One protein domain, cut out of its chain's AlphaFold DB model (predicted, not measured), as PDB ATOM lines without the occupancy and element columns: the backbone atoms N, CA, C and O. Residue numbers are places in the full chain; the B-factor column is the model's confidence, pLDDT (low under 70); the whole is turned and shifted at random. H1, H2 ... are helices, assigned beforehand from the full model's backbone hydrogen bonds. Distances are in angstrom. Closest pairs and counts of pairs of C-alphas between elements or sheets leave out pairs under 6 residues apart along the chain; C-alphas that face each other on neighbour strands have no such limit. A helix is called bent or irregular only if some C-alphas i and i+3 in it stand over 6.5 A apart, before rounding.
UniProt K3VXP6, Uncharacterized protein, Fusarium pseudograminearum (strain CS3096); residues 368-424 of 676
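AT A GLANCE: This is residues 368 to 424 of the 676 residues of an uncharacterized protein of Fusarium pseudograminearum (strain CS3096) (UniProt K3VXP6). One long, unbent helix, H1, makes the length of the domain: residues 368 to 383, of which 369 to 383 belong to H1, stick out as a free arm, and the last residues of H1 run into a small head. In that head three short helices, H2, H3 and H4, are strung on the chain as it folds back near the end of H1, with few contacts between the helices. The printed part has 57 residues, with four named helices in the order H1, H2, H3, H4 and no named strand, and its class is all helix. The whole is loose, with a radius of gyration of the C-alphas of 14.1 A, and the C-alphas span 44 by 21 by 15 A along their three main axes.

IN THESE COORDINATES: H1 is the longest helix, residues 369 to 393, 25 residues and 36.0 A from first to last C-alpha. It begins with C-alpha 369 at (35.504, -72.229, 52.851) and ends with C-alpha 393 at (33.716, -38.278, 41.032), and its N-to-C direction is mainly along y, with components 0.04 in x, 0.95 in y and -0.31 in z. H2 is residues 398 to 401, Leu 398 to Ala 401. H3 is residues 407 to 411, Val 407 to Leu 411. H4 is residues 418 to 424, Glu 418 to Phe 424, and measures 10.3 A from first to last C-alpha. It ends with C-alpha 424 at (41.567, -40.969, 49.536), the last printed residue. No helix is bent or irregular.

HOW THE PARTS SIT: Residues 368 to 383, of which 369 to 383 belong to H1, stand free: no C-alpha 8 or more residues away along the chain is within 10 A of theirs. H1 and H2 only just touch, and only at the corner by their link, with 3 pairs of C-alphas within 8 A. H1 touches H2 with residues 391 to 392 alone. The closest C-alphas are those of Leu 392 and Leu 398, 6.1 A apart, while the centres of the two helices are 21.0 A apart. H2 and H3 are close but not clearly touching, with 2 pairs of C-alphas within 8 A. Their closest C-alphas are those of Ala 401 and Phe 410, 6.1 A apart. H1 and H3 are apart, but only just, at 8.3 A between their closest C-alphas. H4 touches no helix and is apart from H1, from H2 and from H3. In H1 and H3 every O i to N i+4 pair is within hydrogen-bond range; in H4 2 of 3 are. H2, with 4 residues, is too short for such a pair, and its one pair of O i and N i+3, O of Leu 398 and N of Ala 401, is within range.

THE WHOLE: The two C-alphas farthest apart are those of Pro 368 and Thr 415, at 43.9 A, and the first and last printed C-alphas, of Pro 368 and Phe 424, are 33.7 A apart. Without the stretch that stands free, the body has 41 residues, spans 23 by 22 by 15 A and has a radius of gyration of 9.3 A, 1.03 times that of a compact globule of as many residues. The printed part has no cut. The links H1 to H2, with 4 residues, and H2 to H3, with 5, are tight; the link H3 to H4, with 6, is short, and no link is long. The mean pLDDT of the printed part is 74.3. Residues 414 to 424 are under 70, of which 418 to 424 belong to H4, whose mean pLDDT is 51; that of H1 is 82.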
ATOM      1  N   PRO A 368      31.129 -71.910  54.994       81.81
ATOM      2  CA  PRO A 368      32.029 -72.900  54.391       81.81
ATOM      3  C   PRO A 368      33.121 -72.226  53.542       81.81
ATOM      4  O   PRO A 368      32.901 -71.154  52.990       81.81
ATOM      5  N   GLU A 369      34.304 -72.842  53.457       76.88
ATOM      6  CA  GLU A 369      35.504 -72.229  52.851       76.88
ATOM      7  C   GLU A 369      35.297 -71.864  51.368       76.88
ATOM      8  O   GLU A 369      35.743 -70.810  50.929       76.88
ATOM      9  N   ASP A 370      34.532 -72.683  50.646       79.31
ATOM     10  CA  ASP A 370      34.200 -72.513  49.230       79.31
ATOM     11  C   ASP A 370      33.408 -71.208  48.982       79.31
ATOM     12  O   ASP A 370      33.703 -70.460  48.056       79.31
ATOM     13  N   GLU A 371      32.447 -70.889  49.860       81.62
ATOM     14  CA  GLU A 371      31.656 -69.647  49.801       81.62
ATOM     15  C   GLU A 371      32.460 -68.426  50.283       81.62
ATOM     16  O   GLU A 371      32.210 -67.299  49.853       81.62
ATOM     17  N   ILE A 372      33.435 -68.636  51.177       82.94
ATOM     18  CA  ILE A 372      34.316 -67.570  51.669       82.94
ATOM     19  C   ILE A 372      35.218 -67.063  50.542       82.94
ATOM     20  O   ILE A 372      35.380 -65.851  50.407       82.94
ATOM     21  N   ASP A 373      35.791 -67.963  49.743       82.50
ATOM     22  CA  ASP A 373      36.684 -67.589  48.643       82.50
ATOM     23  C   ASP A 373      35.930 -66.823  47.537       82.50
ATOM     24  O   ASP A 373      36.430 -65.808  47.043       82.50
ATOM     25  N   ASP A 374      34.696 -67.230  47.216       84.81
ATOM     26  CA  ASP A 374      33.822 -66.486  46.300       84.81
ATOM     27  C   ASP A 374      33.477 -65.089  46.848       84.81
ATOM     28  O   ASP A 374      33.606 -64.093  46.134       84.81
ATOM     29  N   LEU A 375      33.134 -64.976  48.137       84.25
ATOM     30  CA  LEU A 375      32.802 -63.689  48.757       84.25
ATOM     31  C   LEU A 375      34.010 -62.743  48.851       84.25
ATOM     32  O   LEU A 375      33.855 -61.526  48.720       84.25
ATOM     33  N   ILE A 376      35.213 -63.270  49.093       84.94
ATOM     34  CA  ILE A 376      36.451 -62.478  49.099       84.94
ATOM     35  C   ILE A 376      36.738 -61.938  47.694       84.94
ATOM     36  O   ILE A 376      37.070 -60.756  47.564       84.94
ATOM     37  N   ARG A 377      36.551 -62.759  46.651       83.69
ATOM     38  CA  ARG A 377      36.670 -62.325  45.251       83.69
ATOM     39  C   ARG A 377      35.678 -61.206  44.935       83.69
ATOM     40  O   ARG A 377      36.102 -60.143  44.485       83.69
ATOM     41  N   ASP A 378      34.403 -61.393  45.267       84.94
ATOM     42  CA  ASP A 378      33.361 -60.383  45.049       84.94
ATOM     43  C   ASP A 378      33.661 -59.093  45.832       84.94
ATOM     44  O   ASP A 378      33.495 -57.983  45.330       84.94
ATOM     45  N   THR A 379      34.178 -59.212  47.058       84.38
ATOM     46  CA  THR A 379      34.580 -58.052  47.867       84.38
ATOM     47  C   THR A 379      35.742 -57.290  47.227       84.38
ATOM     48  O   THR A 379      35.742 -56.057  47.251       84.38
ATOM     49  N   ARG A 380      36.720 -57.987  46.631       83.44
ATOM     50  CA  ARG A 380      37.818 -57.356  45.882       83.44
ATOM     51  C   ARG A 380      37.277 -56.593  44.669       83.44
ATOM     52  O   ARG A 380      37.656 -55.442  44.467       83.44
ATOM     53  N   GLU A 381      36.348 -57.181  43.921       83.25
ATOM     54  CA  GLU A 381      35.694 -56.516  42.784       83.25
ATOM     55  C   GLU A 381      34.890 -55.283  43.217       83.25
ATOM     56  O   GLU A 381      35.019 -54.217  42.613       83.25
ATOM     57  N   ILE A 382      34.127 -55.377  44.311       84.44
ATOM     58  CA  ILE A 382      33.366 -54.250  44.870       84.44
ATOM     59  C   ILE A 382      34.303 -53.121  45.307       84.44
ATOM     60  O   ILE A 382      34.020 -51.955  45.035       84.44
ATOM     61  N   LYS A 383      35.426 -53.439  45.959       81.62
ATOM     62  CA  LYS A 383      36.428 -52.439  46.361       81.62
ATOM     63  C   LYS A 383      37.020 -51.707  45.157       81.62
ATOM     64  O   LYS A 383      37.108 -50.481  45.188       81.62
ATOM     65  N   ILE A 384      37.351 -52.434  44.089       82.56
ATOM     66  CA  ILE A 384      37.821 -51.849  42.825       82.56
ATOM     67  C   ILE A 384      36.728 -50.972  42.202       82.56
ATOM     68  O   ILE A 384      37.001 -49.850  41.792       82.56
ATOM     69  N   TYR A 385      35.473 -51.430  42.186       81.69
ATOM     70  CA  TYR A 385      34.356 -50.663  41.634       81.69
ATOM     71  C   TYR A 385      34.089 -49.362  42.405       81.69
ATOM     72  O   TYR A 385      33.877 -48.309  41.801       81.69
ATOM     73  N   LEU A 386      34.131 -49.410  43.740       81.69
ATOM     74  CA  LEU A 386      34.003 -48.226  44.592       81.69
ATOM     75  C   LEU A 386      35.151 -47.245  44.355       81.69
ATOM     76  O   LEU A 386      34.909 -46.045  44.254       81.69
ATOM     77  N   PHE A 387      36.374 -47.745  44.191       82.94
ATOM     78  CA  PHE A 387      37.527 -46.923  43.843       82.94
ATOM     79  C   PHE A 387      37.383 -46.266  42.462       82.94
ATOM     80  O   PHE A 387      37.555 -45.056  42.343       82.94
ATOM     81  N   CYS A 388      36.948 -47.006  41.439       80.38
ATOM     82  CA  CYS A 388      36.640 -46.439  40.124       80.38
ATOM     83  C   CYS A 388      35.545 -45.367  40.204       80.38
ATOM     84  O   CYS A 388      35.651 -44.323  39.565       80.38
ATOM     85  N   ARG A 389      34.503 -45.579  41.018       80.06
ATOM     86  CA  ARG A 389      33.455 -44.575  41.251       80.06
ATOM     87  C   ARG A 389      34.011 -43.307  41.905       80.06
ATOM     88  O   ARG A 389      33.605 -42.214  41.516       80.06
ATOM     89  N   LEU A 390      34.927 -43.442  42.863       78.12
ATOM     90  CA  LEU A 390      35.604 -42.308  43.495       78.12
ATOM     91  C   LEU A 390      36.465 -41.542  42.480       78.12
ATOM     92  O   LEU A 390      36.358 -40.322  42.405       78.12
ATOM     93  N   ILE A 391      37.209 -42.239  41.617       79.00
ATOM     94  CA  ILE A 391      37.966 -41.605  40.523       79.00
ATOM     95  C   ILE A 391      37.033 -40.827  39.586       79.00
ATOM     96  O   ILE A 391      37.311 -39.680  39.252       79.00
ATOM     97  N   LEU A 392      35.895 -41.412  39.195       75.56
ATOM     98  CA  LEU A 392      34.911 -40.751  38.327       75.56
ATOM     99  C   LEU A 392      34.260 -39.520  38.976       75.56
ATOM    100  O   LEU A 392      33.796 -38.631  38.263       75.56
ATOM    101  N   SER A 393      34.219 -39.453  40.310       76.19
ATOM    102  CA  SER A 393      33.716 -38.278  41.032       76.19
ATOM    103  C   SER A 393      34.697 -37.098  41.019       76.19
ATOM    104  O   SER A 393      34.282 -35.954  41.207       76.19
ATOM    105  N   GLN A 394      35.978 -37.350  40.731       72.12
ATOM    106  CA  GLN A 394      37.025 -36.335  40.678       72.12
ATOM    107  C   GLN A 394      37.351 -35.969  39.224       72.12
ATOM    108  O   GLN A 394      38.050 -36.681  38.503       72.12
ATOM    109  N   ALA A 395      36.874 -34.801  38.788       73.19
ATOM    110  CA  ALA A 395      37.054 -34.321  37.414       73.19
ATOM    111  C   ALA A 395      38.531 -34.146  36.996       73.19
ATOM    112  O   ALA A 395      38.834 -34.196  35.806       73.19
ATOM    113  N   SER A 396      39.442 -33.957  37.959       73.56
ATOM    114  CA  SER A 396      40.885 -33.807  37.731       73.56
ATOM    115  C   SER A 396      41.584 -35.113  37.347       73.56
ATOM    116  O   SER A 396      42.529 -35.074  36.566       73.56
ATOM    117  N   LEU A 397      41.111 -36.263  37.842       72.00
ATOM    118  CA  LEU A 397      41.733 -37.573  37.603       72.00
ATOM    119  C   LEU A 397      41.171 -38.300  36.379       72.00
ATOM    120  O   LEU A 397      41.789 -39.239  35.877       72.00
ATOM    121  N   LEU A 398      40.014 -37.864  35.876       73.06
ATOM    122  CA  LEU A 398      39.321 -38.490  34.748       73.06
ATOM    123  C   LEU A 398      40.190 -38.615  33.474       73.06
ATOM    124  O   LEU A 398      40.174 -39.685  32.864       73.06
ATOM    125  N   PRO A 399      40.979 -37.603  33.053       76.19
ATOM    126  CA  PRO A 399      41.817 -37.716  31.855       76.19
ATOM    127  C   PRO A 399      42.963 -38.725  31.998       76.19
ATOM    128  O   PRO A 399      43.358 -39.332  31.005       76.19
ATOM    129  N   THR A 400      43.496 -38.892  33.209       74.06
ATOM    130  CA  THR A 400      44.554 -39.861  33.529       74.06
ATOM    131  C   THR A 400      43.969 -41.270  33.646       74.06
ATOM    132  O   THR A 400      44.489 -42.213  33.057       74.06
ATOM    133  N   ALA A 401      42.801 -41.401  34.280       74.69
ATOM    134  CA  ALA A 401      42.073 -42.662  34.401       74.69
ATOM    135  C   ALA A 401      41.643 -43.250  33.048       74.69
ATOM    136  O   ALA A 401      41.659 -44.461  32.875       74.69
ATOM    137  N   LEU A 402      41.294 -42.403  32.073       79.12
ATOM    138  CA  LEU A 402      40.933 -42.841  30.719       79.12
ATOM    139  C   LEU A 402      42.130 -43.314  29.877       79.12
ATOM    140  O   LEU A 402      41.919 -43.925  28.829       79.12
ATOM    141  N   LYS A 403      43.367 -43.010  30.289       78.56
ATOM    142  CA  LYS A 403      44.591 -43.443  29.596       78.56
ATOM    143  C   LYS A 403      45.124 -44.777  30.114       78.56
ATOM    144  O   LYS A 403      45.769 -45.487  29.350       78.56
ATOM    145  N   ALA A 404      44.856 -45.103  31.375       80.69
ATOM    146  CA  ALA A 404      45.297 -46.342  31.999       80.69
ATOM    147  C   ALA A 404      44.329 -47.499  31.696       80.69
ATOM    148  O   ALA A 404      43.112 -47.354  31.797       80.69
ATOM    149  N   ASN A 405      44.866 -48.677  31.372       76.94
ATOM    150  CA  ASN A 405      44.074 -49.892  31.137       76.94
ATOM    151  C   ASN A 405      43.899 -50.727  32.413       76.94
ATOM    152  O   ASN A 405      43.073 -51.641  32.457       76.94
ATOM    153  N   THR A 406      44.684 -50.433  33.453       80.81
ATOM    154  CA  THR A 406      44.636 -51.113  34.751       80.81
ATOM    155  C   THR A 406      44.767 -50.116  35.901       80.81
ATOM    156  O   THR A 406      45.343 -49.044  35.746       80.81
ATOM    157  N   VAL A 407      44.265 -50.486  37.085       78.25
ATOM    158  CA  VAL A 407      44.421 -49.673  38.307       78.25
ATOM    159  C   VAL A 407      45.898 -49.499  38.683       78.25
ATOM    160  O   VAL A 407      46.270 -48.452  39.195       78.25
ATOM    161  N   GLN A 408      46.750 -50.482  38.376       73.62
ATOM    162  CA  GLN A 408      48.191 -50.391  38.616       73.62
ATOM    163  C   GLN A 408      48.842 -49.331  37.715       73.62
ATOM    164  O   GLN A 408      49.516 -48.440  38.213       73.62
ATOM    165  N   GLU A 409      48.541 -49.356  36.413       77.38
ATOM    166  CA  GLU A 409      49.015 -48.355  35.442       77.38
ATOM    167  C   GLU A 409      48.513 -46.937  35.768       77.38
ATOM    168  O   GLU A 409      49.199 -45.959  35.493       77.38
ATOM    169  N   PHE A 410      47.340 -46.820  36.398       81.06
ATOM    170  CA  PHE A 410      46.803 -45.547  36.881       81.06
ATOM    171  C   PHE A 410      47.546 -45.008  38.113       81.06
ATOM    172  O   PHE A 410      47.807 -43.811  38.191       81.06
ATOM    173  N   LEU A 411      47.871 -45.872  39.081       75.69
ATOM    174  CA  LEU A 411      48.573 -45.474  40.309       75.69
ATOM    175  C   LEU A 411      50.043 -45.113  40.060       75.69
ATOM    176  O   LEU A 411      50.595 -44.293  40.790       75.69
ATOM    177  N   ASP A 412      50.648 -45.685  39.020       74.25
ATOM    178  CA  ASP A 412      52.049 -45.456  38.664       74.25
ATOM    179  C   ASP A 412      52.246 -44.175  37.798       74.25
ATOM    180  O   ASP A 412      53.379 -43.780  37.523       74.25
ATOM    181  N   ASP A 413      51.172 -43.476  37.391       73.81
ATOM    182  CA  ASP A 413      51.241 -42.240  36.586       73.81
ATOM    183  C   ASP A 413      51.617 -41.007  37.445       73.81
ATOM    184  O   ASP A 413      50.971 -40.687  38.447       73.81
ATOM    185  N   ASN A 414      52.658 -40.273  37.027       63.06
ATOM    186  CA  ASN A 414      53.177 -39.059  37.682       63.06
ATOM    187  C   ASN A 414      52.216 -37.863  37.681       63.06
ATOM    188  O   ASN A 414      52.470 -36.874  38.364       63.06
ATOM    189  N   THR A 415      51.109 -37.933  36.942       62.78
ATOM    190  CA  THR A 415      50.089 -36.874  36.895       62.78
ATOM    191  C   THR A 415      49.041 -36.959  38.010       62.78
ATOM    192  O   THR A 415      48.185 -36.077  38.106       62.78
ATOM    193  N   VAL A 416      49.093 -37.983  38.870       61.25
ATOM    194  CA  VAL A 416      48.237 -38.083  40.062       61.25
ATOM    195  C   VAL A 416      48.750 -37.102  41.127       61.25
ATOM    196  O   VAL A 416      49.615 -37.427  41.934       61.25
ATOM    197  N   VAL A 417      48.248 -35.865  41.072       53.06
ATOM    198  CA  VAL A 417      48.625 -34.748  41.961       53.06
ATOM    199  C   VAL A 417      48.226 -35.029  43.420       53.06
ATOM    200  O   VAL A 417      47.132 -35.530  43.689       53.06
ATOM    201  N   GLU A 418      49.106 -34.644  44.352       52.34
ATOM    202  CA  GLU A 418      49.059 -34.890  45.805       52.34
ATOM    203  C   GLU A 418      47.704 -34.635  46.499       52.34
ATOM    204  O   GLU A 418      47.351 -35.362  47.436       52.34
ATOM    205  N   ASP A 419      46.922 -33.655  46.033       48.78
ATOM    206  CA  ASP A 419      45.625 -33.288  46.626       48.78
ATOM    207  C   ASP A 419      44.565 -34.395  46.490       48.78
ATOM    208  O   ASP A 419      43.695 -34.529  47.351       48.78
ATOM    209  N   ALA A 420      44.661 -35.245  45.464       50.00
ATOM    210  CA  ALA A 420      43.726 -36.352  45.292       50.00
ATOM    211  C   ALA A 420      44.014 -37.515  46.259       50.00
ATOM    212  O   ALA A 420      43.096 -38.053  46.875       50.00
ATOM    213  N   SER A 421      45.293 -37.866  46.448       49.78
ATOM    214  CA  SER A 421      45.788 -38.900  47.380       49.78
ATOM    215  C   SER A 421      45.425 -38.632  48.845       49.78
ATOM    216  O   SER A 421      45.074 -39.559  49.581       49.78
ATOM    217  N   ALA A 422      45.463 -37.365  49.265       49.66
ATOM    218  CA  ALA A 422      45.093 -36.964  50.619       49.66
ATOM    219  C   ALA A 422      43.576 -37.067  50.881       49.66
ATOM    220  O   ALA A 422      43.180 -37.351  52.017       49.66
ATOM    221  N   ASP A 423      42.740 -36.888  49.854       52.41
ATOM    222  CA  ASP A 423      41.292 -37.120  49.932       52.41
ATOM    223  C   ASP A 423      40.950 -38.620  49.995       52.41
ATOM    224  O   ASP A 423      40.020 -38.996  50.703       52.41
ATOM    225  N   PHE A 424      41.752 -39.511  49.392       52.09
ATOM    226  CA  PHE A 424      41.567 -40.969  49.536       52.09
ATOM    227  C   PHE A 424      41.826 -41.482  50.968       52.09
ATOM    228  O   PHE A 424      41.191 -42.443  51.407       52.09
TER     229      PHE A 424